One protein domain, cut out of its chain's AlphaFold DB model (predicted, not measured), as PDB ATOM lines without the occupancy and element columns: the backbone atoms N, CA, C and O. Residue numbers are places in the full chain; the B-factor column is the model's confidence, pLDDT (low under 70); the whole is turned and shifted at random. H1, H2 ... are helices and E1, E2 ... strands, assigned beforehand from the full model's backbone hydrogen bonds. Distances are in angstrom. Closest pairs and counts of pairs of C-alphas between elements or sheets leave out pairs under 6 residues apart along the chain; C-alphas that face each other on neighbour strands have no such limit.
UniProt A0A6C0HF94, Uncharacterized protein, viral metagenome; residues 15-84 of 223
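AT A GLANCE: This is residues 15 to 84 of the 223 residues of an uncharacterized protein of viral metagenome (UniProt A0A6C0HF94). A small three-stranded sheet has one helix, H3, over one face, running along its strands, while its other face is bare. A helical hairpin, H1 and H2, lies crosswise to H3, with H1 packed on residues 69 to 74 of H3. The printed part has 70 residues, in the order H1, H2, E1, E2, E3, H3; its class is mixed, helices and strands, and the sheet, E1 - E2 - E3, is antiparallel. It is compact, with a radius of gyration of the C-alphas of 11.1 A and spans of 33 by 25 by 21 A.

IN THESE COORDINATES: Find C-alpha 15 at (-69.462, 94.449, -5.656), where H1, residues 15 to 22, begins; it runs 11.7 A. Next come H2, residues 26 to 36, 15.3 A, then E1, 44 to 47, E2, 50 to 53, and E3, 61 to 63. H3, residues 69 to 82, runs 19.7 A to C-alpha 82 at (-71.650, 91.313, 15.542).

HOW THE PARTS SIT: E1, E2 and E3 form a meander, each strand the antiparallel neighbour of the one before; look for N 45 and O 52 at 2.9 A, and N 51 and O 62 at 2.8 A. H3 lies over E2 at a height over the sheet of 10.0 A. H1 touches H3 about perpendicular, at 87 degrees, closest at C-alphas 19 and 73, 4.8 A. H1 and H2 touch, closest at C-alphas 20 and 29, 4.8 A, with a shallow tilt of 13 degrees, opposite ways. H2 only grazes the sheet, with residues 35 to 36; H1 is apart from the three strands. In H2 and H3 every O i to N i+4 pair is within hydrogen-bond range; H1 has 1 of 4, but 5 of 5 O i to N i+3 pairs.

THE WHOLE: The C-alphas of Glu 21 and Arg 57 are the two farthest apart, 32.9 A. The printed part has no cut, and no link is long. Confidence is under 70 at residues 57 to 58.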
ATOM      1  N   GLU A  15     -68.525  95.337  -6.356       94.31
ATOM      2  CA  GLU A  15     -69.462  94.449  -5.656       94.31
ATOM      3  C   GLU A  15     -69.904  95.064  -4.319       94.31
ATOM      4  O   GLU A  15     -71.082  95.069  -3.971       94.31
ATOM      5  N   ILE A  16     -68.966  95.694  -3.601       95.50
ATOM      6  CA  ILE A  16     -69.263  96.424  -2.361       95.50
ATOM      7  C   ILE A  16     -70.049  97.705  -2.658       95.50
ATOM      8  O   ILE A  16     -70.913  98.088  -1.874       95.50
ATOM      9  N   LYS A  17     -69.787  98.369  -3.791       95.94
ATOM     10  CA  LYS A  17     -70.538  99.568  -4.190       95.94
ATOM     11  C   LYS A  17     -72.018  99.253  -4.432       95.94
ATOM     12  O   LYS A  17     -72.880 100.013  -4.001       95.94
ATOM     13  N   GLN A  18     -72.307  98.125  -5.077       95.75
ATOM     14  CA  GLN A  18     -73.675  97.673  -5.346       95.75
ATOM     15  C   GLN A  18     -74.460  97.336  -4.068       95.75
ATOM     16  O   GLN A  18     -75.682  97.450  -4.054       95.75
ATOM     17  N   CYS A  19     -73.780  97.008  -2.964       96.50
ATOM     18  CA  CYS A  19     -74.427  96.739  -1.674       96.50
ATOM     19  C   CYS A  19     -75.249  97.932  -1.143       96.50
ATOM     20  O   CYS A  19     -76.156  97.741  -0.335       96.50
ATOM     21  N   GLU A  20     -74.971  99.163  -1.593       95.44
ATOM     22  CA  GLU A  20     -75.724 100.368  -1.212       95.44
ATOM     23  C   GLU A  20     -77.206 100.318  -1.591       95.44
ATOM     24  O   GLU A  20     -78.028 100.960  -0.929       95.44
ATOM     25  N   GLU A  21     -77.551  99.578  -2.646       95.44
ATOM     26  CA  GLU A  21     -78.928  99.433  -3.125       95.44
ATOM     27  C   GLU A  21     -79.775  98.577  -2.175       95.44
ATOM     28  O   GLU A  21     -80.982  98.784  -2.063       95.44
ATOM     29  N   TYR A  22     -79.128  97.688  -1.418       96.19
ATOM     30  CA  TYR A  22     -79.772  96.702  -0.546       96.19
ATOM     31  C   TYR A  22     -79.833  97.121   0.924       96.19
ATOM     32  O   TYR A  22     -80.396  96.413   1.758       96.19
ATOM     33  N   VAL A  23     -79.289  98.290   1.270       93.94
ATOM     34  CA  VAL A  23     -79.416  98.870   2.611       93.94
ATOM     35  C   VAL A  23     -80.247 100.141   2.574       93.94
ATOM     36  O   VAL A  23     -80.040 101.023   1.750       93.94
ATOM     37  N   SER A  24     -81.191 100.278   3.500       89.88
ATOM     38  CA  SER A  24     -82.039 101.473   3.599       89.88
ATOM     39  C   SER A  24     -81.394 102.593   4.422       89.88
ATOM     40  O   SER A  24     -81.622 103.774   4.160       89.88
ATOM     41  N   ASP A  25     -80.556 102.239   5.398       91.56
ATOM     42  CA  ASP A  25     -79.937 103.181   6.327       91.56
ATOM     43  C   ASP A  25     -78.802 103.993   5.673       91.56
ATOM     44  O   ASP A  25     -77.860 103.444   5.096       91.56
ATOM     45  N   ILE A  26     -78.858 105.320   5.823       93.75
ATOM     46  CA  ILE A  26     -77.878 106.271   5.275       93.75
ATOM     47  C   ILE A  26     -76.457 105.999   5.798       93.75
ATOM     48  O   ILE A  26     -75.486 106.175   5.060       93.75
ATOM     49  N   PHE A  27     -76.316 105.568   7.053       95.81
ATOM     50  CA  PHE A  27     -75.030 105.186   7.633       95.81
ATOM     51  C   PHE A  27     -74.415 104.014   6.867       95.81
ATOM     52  O   PHE A  27     -73.261 104.108   6.451       95.81
ATOM     53  N   TRP A  28     -75.188 102.947   6.646       96.62
ATOM     54  CA  TRP A  28     -74.719 101.748   5.951       96.62
ATOM     55  C   TRP A  28     -74.418 102.035   4.478       96.62
ATOM     56  O   TRP A  28     -73.369 101.621   3.992       96.62
ATOM     57  N   LYS A  29     -75.242 102.851   3.803       96.75
ATOM     58  CA  LYS A  29     -74.948 103.332   2.440       96.75
ATOM     59  C   LYS A  29     -73.601 104.043   2.361       96.75
ATOM     60  O   LYS A  29     -72.761 103.719   1.531       96.75
ATOM     61  N   LYS A  30     -73.368 105.001   3.260       95.50
ATOM     62  CA  LYS A  30     -72.110 105.754   3.291       95.50
ATOM     63  C   LYS A  30     -70.914 104.862   3.626       95.50
ATOM     64  O   LYS A  30     -69.837 105.061   3.075       95.50
ATOM     65  N   LEU A  31     -71.102 103.895   4.524       96.38
ATOM     66  CA  LEU A  31     -70.066 102.940   4.890       96.38
ATOM     67  C   LEU A  31     -69.651 102.082   3.692       96.38
ATOM     68  O   LEU A  31     -68.454 101.934   3.453       96.38
ATOM     69  N   PHE A  32     -70.616 101.563   2.928       97.06
ATOM     70  CA  PHE A  32     -70.339 100.807   1.710       97.06
ATOM     71  C   PHE A  32     -69.695 101.675   0.621       97.06
ATOM     72  O   PHE A  32     -68.724 101.224   0.015       97.06
ATOM     73  N   ASP A  33     -70.102 102.942   0.457       95.50
ATOM     74  CA  ASP A  33     -69.433 103.870  -0.474       95.50
ATOM     75  C   ASP A  33     -67.961 104.064  -0.099       95.50
ATOM     76  O   ASP A  33     -67.074 103.939  -0.946       95.50
ATOM     77  N   ASP A  34     -67.681 104.321   1.180       95.25
ATOM     78  CA  ASP A  34     -66.316 104.496   1.673       95.25
ATOM     79  C   ASP A  34     -65.498 103.199   1.503       95.25
ATOM     80  O   ASP A  34     -64.385 103.237   0.961       95.25
ATOM     81  N   MET A  35     -66.059 102.045   1.875       95.81
ATOM     82  CA  MET A  35     -65.414 100.734   1.738       95.81
ATOM     83  C   MET A  35     -65.123 100.376   0.276       95.81
ATOM     84  O   MET A  35     -64.021  99.912  -0.022       95.81
ATOM     85  N   SER A  36     -66.044 100.667  -0.647       95.62
ATOM     86  CA  SER A  36     -65.869 100.418  -2.084       95.62
ATOM     87  C   SER A  36     -64.687 101.190  -2.688       95.62
ATOM     88  O   SER A  36     -64.090 100.757  -3.671       95.62
ATOM     89  N   ARG A  37     -64.289 102.304  -2.061       94.00
ATOM     90  CA  ARG A  37     -63.136 103.148  -2.433       94.00
ATOM     91  C   ARG A  37     -61.887 102.853  -1.592       94.00
ATOM     92  O   ARG A  37     -60.968 103.676  -1.526       94.00
ATOM     93  N   GLY A  38     -61.874 101.726  -0.878       90.81
ATOM     94  CA  GLY A  38     -60.772 101.286  -0.023       90.81
ATOM     95  C   GLY A  38     -60.674 101.999   1.331       90.81
ATOM     96  O   GLY A  38     -59.706 101.784   2.061       90.81
ATOM     97  N   LYS A  39     -61.646 102.839   1.712       93.50
ATOM     98  CA  LYS A  39     -61.690 103.461   3.043       93.50
ATOM     99  C   LYS A  39     -62.476 102.579   4.002       93.50
ATOM    100  O   LYS A  39     -63.686 102.701   4.148       93.50
ATOM    101  N   CYS A  40     -61.766 101.692   4.679       93.38
ATOM    102  CA  CYS A  40     -62.381 100.791   5.642       93.38
ATOM    103  C   CYS A  40     -62.453 101.406   7.049       93.38
ATOM    104  O   CYS A  40     -61.628 102.259   7.404       93.38
ATOM    105  N   PRO A  41     -63.395 100.947   7.889       91.88
ATOM    106  CA  PRO A  41     -63.380 101.220   9.320       91.88
ATOM    107  C   PRO A  41     -62.072 100.774   9.975       91.88
ATOM    108  O   PRO A  41     -61.342  99.920   9.465       91.88
ATOM    109  N   LYS A  42     -61.778 101.335  11.150       87.31
ATOM    110  CA  LYS A  42     -60.550 101.019  11.886       87.31
ATOM    111  C   LYS A  42     -60.423  99.503  12.098       87.31
ATOM    112  O   LYS A  42     -61.345  98.871  12.603       87.31
ATOM    113  N   ASN A  43     -59.247  98.959  11.784       89.44
ATOM    114  CA  ASN A  43     -58.901  97.540  11.931       89.44
ATOM    115  C   ASN A  43     -59.717  96.583  11.046       89.44
ATOM    116  O   ASN A  43     -59.778  95.389  11.350       89.44
ATOM    117  N   ILE A  44     -60.305  97.097   9.965       94.00
ATOM    118  CA  ILE A  44     -60.942  96.322   8.901       94.00
ATOM    119  C   ILE A  44     -60.196  96.608   7.602       94.00
ATOM    120  O   ILE A  44     -59.803  97.746   7.346       94.00
ATOM    121  N   VAL A  45     -59.958  95.571   6.808       94.62
ATOM    122  CA  VAL A  45     -59.215  95.647   5.551       94.62
ATOM    123  C   VAL A  45     -59.953  94.836   4.496       94.62
ATOM    124  O   VAL A  45     -60.470  93.759   4.795       94.62
ATOM    125  N   ILE A  46     -59.974  95.349   3.268       95.19
ATOM    126  CA  ILE A  46     -60.441  94.619   2.090       95.19
ATOM    127  C   ILE A  46     -59.224  94.297   1.230       95.19
ATOM    128  O   ILE A  46     -58.461  95.200   0.881       95.19
ATOM    129  N   PHE A  47     -59.038  93.020   0.915       92.75
ATOM    130  CA  PHE A  47     -57.966  92.541   0.049       92.75
ATOM    131  C   PHE A  47     -58.396  91.242  -0.636       92.75
ATOM    132  O   PHE A  47     -58.974  90.385   0.022       92.75
ATOM    133  N   ASN A  48     -58.118  91.086  -1.936       91.38
ATOM    134  CA  ASN A  48     -58.465  89.890  -2.723       91.38
ATOM    135  C   ASN A  48     -59.905  89.392  -2.491       91.38
ATOM    136  O   ASN A  48     -60.118  88.248  -2.097       91.38
ATOM    137  N   ASN A  49     -60.889  90.271  -2.697       92.69
ATOM    138  CA  ASN A  49     -62.317  89.978  -2.510       92.69
ATOM    139  C   ASN A  49     -62.680  89.436  -1.118       92.69
ATOM    140  O   ASN A  49     -63.667  88.728  -0.943       92.69
ATOM    141  N   THR A  50     -61.871  89.775  -0.115       95.56
ATOM    142  CA  THR A  50     -62.067  89.351   1.266       95.56
ATOM    143  C   THR A  50     -62.084  90.565   2.181       95.56
ATOM    144  O   THR A  50     -61.156  91.377   2.164       95.56
ATOM    145  N   VAL A  51     -63.115  90.681   3.017       95.69
ATOM    146  CA  VAL A  51     -63.166  91.638   4.127       95.69
ATOM    147  C   VAL A  51     -62.679  90.934   5.381       95.69
ATOM    148  O   VAL A  51     -63.188  89.879   5.749       95.69
ATOM    149  N   SER A  52     -61.691  91.503   6.058       94.44
ATOM    150  CA  SER A  52     -61.144  90.901   7.269       94.44
ATOM    151  C   SER A  52     -60.849  91.922   8.350       94.44
ATOM    152  O   SER A  52     -60.639  93.106   8.084       94.44
ATOM    153  N   SER A  53     -60.814  91.449   9.592       93.25
ATOM    154  CA  SER A  53     -60.329  92.236  10.715       93.25
ATOM    155  C   SER A  53     -58.873  91.916  11.043       93.25
ATOM    156  O   SER A  53     -58.452  90.764  11.032       93.25
ATOM    157  N   VAL A  54     -58.116  92.944  11.430       87.81
ATOM    158  CA  VAL A  54     -56.692  92.840  11.798       87.81
ATOM    159  C   VAL A  54     -56.488  92.181  13.181       87.81
ATOM    160  O   VAL A  54     -55.364  91.870  13.581       87.81
ATOM    161  N   TYR A  55     -57.556  91.934  13.951       80.25
ATOM    162  CA  TYR A  55     -57.448  91.317  15.278       80.25
ATOM    163  C   TYR A  55     -57.123  89.814  15.210       80.25
ATOM    164  O   TYR A  55     -57.880  89.022  14.667       80.25
ATOM    165  N   LYS A  56     -56.045  89.382  15.882       71.06
ATOM    166  CA  LYS A  56     -55.574  87.980  15.844       71.06
ATOM    167  C   LYS A  56     -56.446  86.951  16.577       71.06
ATOM    168  O   LYS A  56     -56.422  85.788  16.206       71.06
ATOM    169  N   ARG A  57     -57.133  87.327  17.663       60.12
ATOM    170  CA  ARG A  57     -57.858  86.359  18.523       60.12
ATOM    171  C   ARG A  57     -59.373  86.346  18.340       60.12
ATOM    172  O   ARG A  57     -59.980  85.359  18.711       60.12
ATOM    173  N   ASN A  58     -59.948  87.411  17.782       68.12
ATOM    174  CA  ASN A  58     -61.392  87.589  17.573       68.12
ATOM    175  C   ASN A  58     -61.656  88.364  16.268       68.12
ATOM    176  O   ASN A  58     -62.553  89.203  16.208       68.12
ATOM    177  N   GLY A  59     -60.777  88.196  15.279       82.44
ATOM    178  CA  GLY A  59     -60.972  88.774  13.958       82.44
ATOM    179  C   GLY A  59     -61.995  87.977  13.163       82.44
ATOM    180  O   GLY A  59     -62.444  86.912  13.583       82.44
ATOM    181  N   PHE A  60     -62.327  88.498  11.996       91.44
ATOM    182  CA  PHE A  60     -63.178  87.823  11.039       91.44
ATOM    183  C   PHE A  60     -62.541  87.855   9.670       91.44
ATOM    184  O   PHE A  60     -61.685  88.700   9.403       91.44
ATOM    185  N   ILE A  61     -62.955  86.917   8.833       93.38
ATOM    186  CA  ILE A  61     -62.573  86.827   7.434       93.38
ATOM    187  C   ILE A  61     -63.848  86.470   6.686       93.38
ATOM    188  O   ILE A  61     -64.517  85.499   7.033       93.38
ATOM    189  N   TYR A  62     -64.186  87.280   5.698       96.44
ATOM    190  CA  TYR A  62     -65.382  87.133   4.895       96.44
ATOM    191  C   TYR A  62     -65.017  87.249   3.422       96.44
ATOM    192  O   TYR A  62     -64.660  88.332   2.960       96.44
ATOM    193  N   ASP A  63     -65.081  86.126   2.715       96.06
ATOM    194  CA  ASP A  63     -64.893  86.068   1.269       96.06
ATOM    195  C   ASP A  63     -66.232  86.351   0.579       96.06
ATOM    196  O   ASP A  63     -67.239  85.685   0.846       96.06
ATOM    197  N   PHE A  64     -66.240  87.364  -0.283       95.12
ATOM    198  CA  PHE A  64     -67.404  87.745  -1.078       95.12
ATOM    199  C   PHE A  64     -67.280  87.351  -2.550       95.12
ATOM    200  O   PHE A  64     -68.094  87.759  -3.380       95.12
ATOM    201  N   LYS A  65     -66.289  86.531  -2.904       93.00
ATOM    202  CA  LYS A  65     -66.151  85.988  -4.251       93.00
ATOM    203  C   LYS A  65     -67.379  85.153  -4.628       93.00
ATOM    204  O   LYS A  65     -67.795  84.268  -3.887       93.00
ATOM    205  N   ASN A  66     -67.908  85.403  -5.827       92.38
ATOM    206  CA  ASN A  66     -69.068  84.714  -6.409       92.38
ATOM    207  C   ASN A  66     -70.385  84.857  -5.623       92.38
ATOM    208  O   ASN A  66     -71.302  84.067  -5.843       92.38
ATOM    209  N   LYS A  67     -70.490  85.831  -4.716       94.81
ATOM    210  CA  LYS A  67     -71.755  86.173  -4.064       94.81
ATOM    211  C   LYS A  67     -72.415  87.342  -4.783       94.81
ATOM    212  O   LYS A  67     -71.727  88.189  -5.350       94.81
ATOM    213  N   ASP A  68     -73.738  87.379  -4.766       95.81
ATOM    214  CA  ASP A  68     -74.499  88.524  -5.250       95.81
ATOM    215  C   ASP A  68     -74.479  89.674  -4.229       95.81
ATOM    216  O   ASP A  68     -74.257  89.482  -3.030       95.81
ATOM    217  N   SER A  69     -74.712  90.886  -4.720       94.94
ATOM    218  CA  SER A  69     -74.595  92.117  -3.937       94.94
ATOM    219  C   SER A  69     -75.613  92.229  -2.797       94.94
ATOM    220  O   SER A  69     -75.330  92.906  -1.809       94.94
ATOM    221  N   GLU A  70     -76.757  91.541  -2.877       96.75
ATOM    222  CA  GLU A  70     -77.740  91.498  -1.790       96.75
ATOM    223  C   GLU A  70     -77.212  90.660  -0.626       96.75
ATOM    224  O   GLU A  70     -77.129  91.145   0.507       96.75
ATOM    225  N   THR A  71     -76.766  89.435  -0.919       96.62
ATOM    226  CA  THR A  71     -76.157  88.536   0.069       96.62
ATOM    227  C   THR A  71     -74.931  89.182   0.708       96.62
ATOM    228  O   THR A  71     -74.771  89.154   1.929       96.62
ATOM    229  N   ILE A  72     -74.070  89.829  -0.090       97.19
ATOM    230  CA  ILE A  72     -72.893  90.540   0.427       97.19
ATOM    231  C   ILE A  72     -73.307  91.653   1.392       97.19
ATOM    232  O   ILE A  72     -72.698  91.776   2.457       97.19
ATOM    233  N   ALA A  73     -74.322  92.449   1.050       97.12
ATOM    234  CA  ALA A  73     -74.783  93.544   1.893       97.12
ATOM    235  C   ALA A  73     -75.300  93.035   3.245       97.12
ATOM    236  O   ALA A  73     -74.906  93.558   4.289       97.12
ATOM    237  N   GLN A  74     -76.143  92.000   3.231       96.38
ATOM    238  CA  GLN A  74     -76.729  91.410   4.435       96.38
ATOM    239  C   GLN A  74     -75.652  90.794   5.338       96.38
ATOM    240  O   GLN A  74     -75.533  91.192   6.504       96.38
ATOM    241  N   ASP A  75     -74.809  89.919   4.779       96.81
ATOM    242  CA  ASP A  75     -73.724  89.248   5.503       96.81
ATOM    243  C   ASP A  75     -72.759  90.275   6.114       96.81
ATOM    244  O   ASP A  75     -72.399  90.192   7.291       96.81
ATOM    245  N   LEU A  76     -72.342  91.287   5.341       96.44
ATOM    246  CA  LEU A  76     -71.418  92.306   5.834       96.44
ATOM    247  C   LEU A  76     -72.043  93.178   6.915       96.44
ATOM    248  O   LEU A  76     -71.365  93.468   7.899       96.44
ATOM    249  N   VAL A  77     -73.306  93.590   6.786       96.00
ATOM    250  CA  VAL A  77     -73.984  94.339   7.854       96.00
ATOM    251  C   VAL A  77     -74.000  93.514   9.140       96.00
ATOM    252  O   VAL A  77     -73.654  94.035  10.203       96.00
ATOM    253  N   GLU A  78     -74.337  92.227   9.066       94.56
ATOM    254  CA  GLU A  78     -74.358  91.350  10.235       94.56
ATOM    255  C   GLU A  78     -72.964  91.164  10.846       94.56
ATOM    256  O   GLU A  78     -72.789  91.336  12.057       94.56
ATOM    257  N   ILE A  79     -71.947  90.873  10.035       93.94
ATOM    258  CA  ILE A  79     -70.559  90.691  10.485       93.94
ATOM    259  C   ILE A  79     -70.019  91.975  11.122       93.94
ATOM    260  O   ILE A  79     -69.444  91.953  12.216       93.94
ATOM    261  N   LEU A  80     -70.227  93.123  10.477       93.06
ATOM    262  CA  LEU A  80     -69.754  94.414  10.969       93.06
ATOM    263  C   LEU A  80     -70.452  94.804  12.276       93.06
ATOM    264  O   LEU A  80     -69.796  95.347  13.166       93.06
ATOM    265  N   LYS A  81     -71.729  94.452  12.451       90.25
ATOM    266  CA  LYS A  81     -72.434  94.596  13.730       90.25
ATOM    267  C   LYS A  81     -71.877  93.649  14.785       90.25
ATOM    268  O   LYS A  81     -71.438  94.080  15.847       90.25
ATOM    269  N   THR A  82     -71.909  92.348  14.529       85.00
ATOM    270  CA  THR A  82     -71.650  91.313  15.542       85.00
ATOM    271  C   THR A  82     -70.181  91.243  15.951       85.00
ATOM    272  O   THR A  82     -69.877  91.152  17.144       85.00
ATOM    273  N   GLN A  83     -69.268  91.334  14.986       85.88
ATOM    274  CA  GLN A  83     -67.828  91.153  15.182       85.88
ATOM    275  C   GLN A  83     -67.070  92.484  15.106       85.88
ATOM    276  O   GLN A  83     -66.135  92.705  15.881       85.88
ATOM    277  N   GLY A  84     -67.496  93.393  14.223       84.25
ATOM    278  CA  GLY A  84     -66.921  94.738  14.097       84.25
ATOM    279  C   GLY A  84     -67.393  95.736  15.162       84.25
ATOM    280  O   GLY A  84     -66.708  96.732  15.399       84.25
TER     281      GLY A  84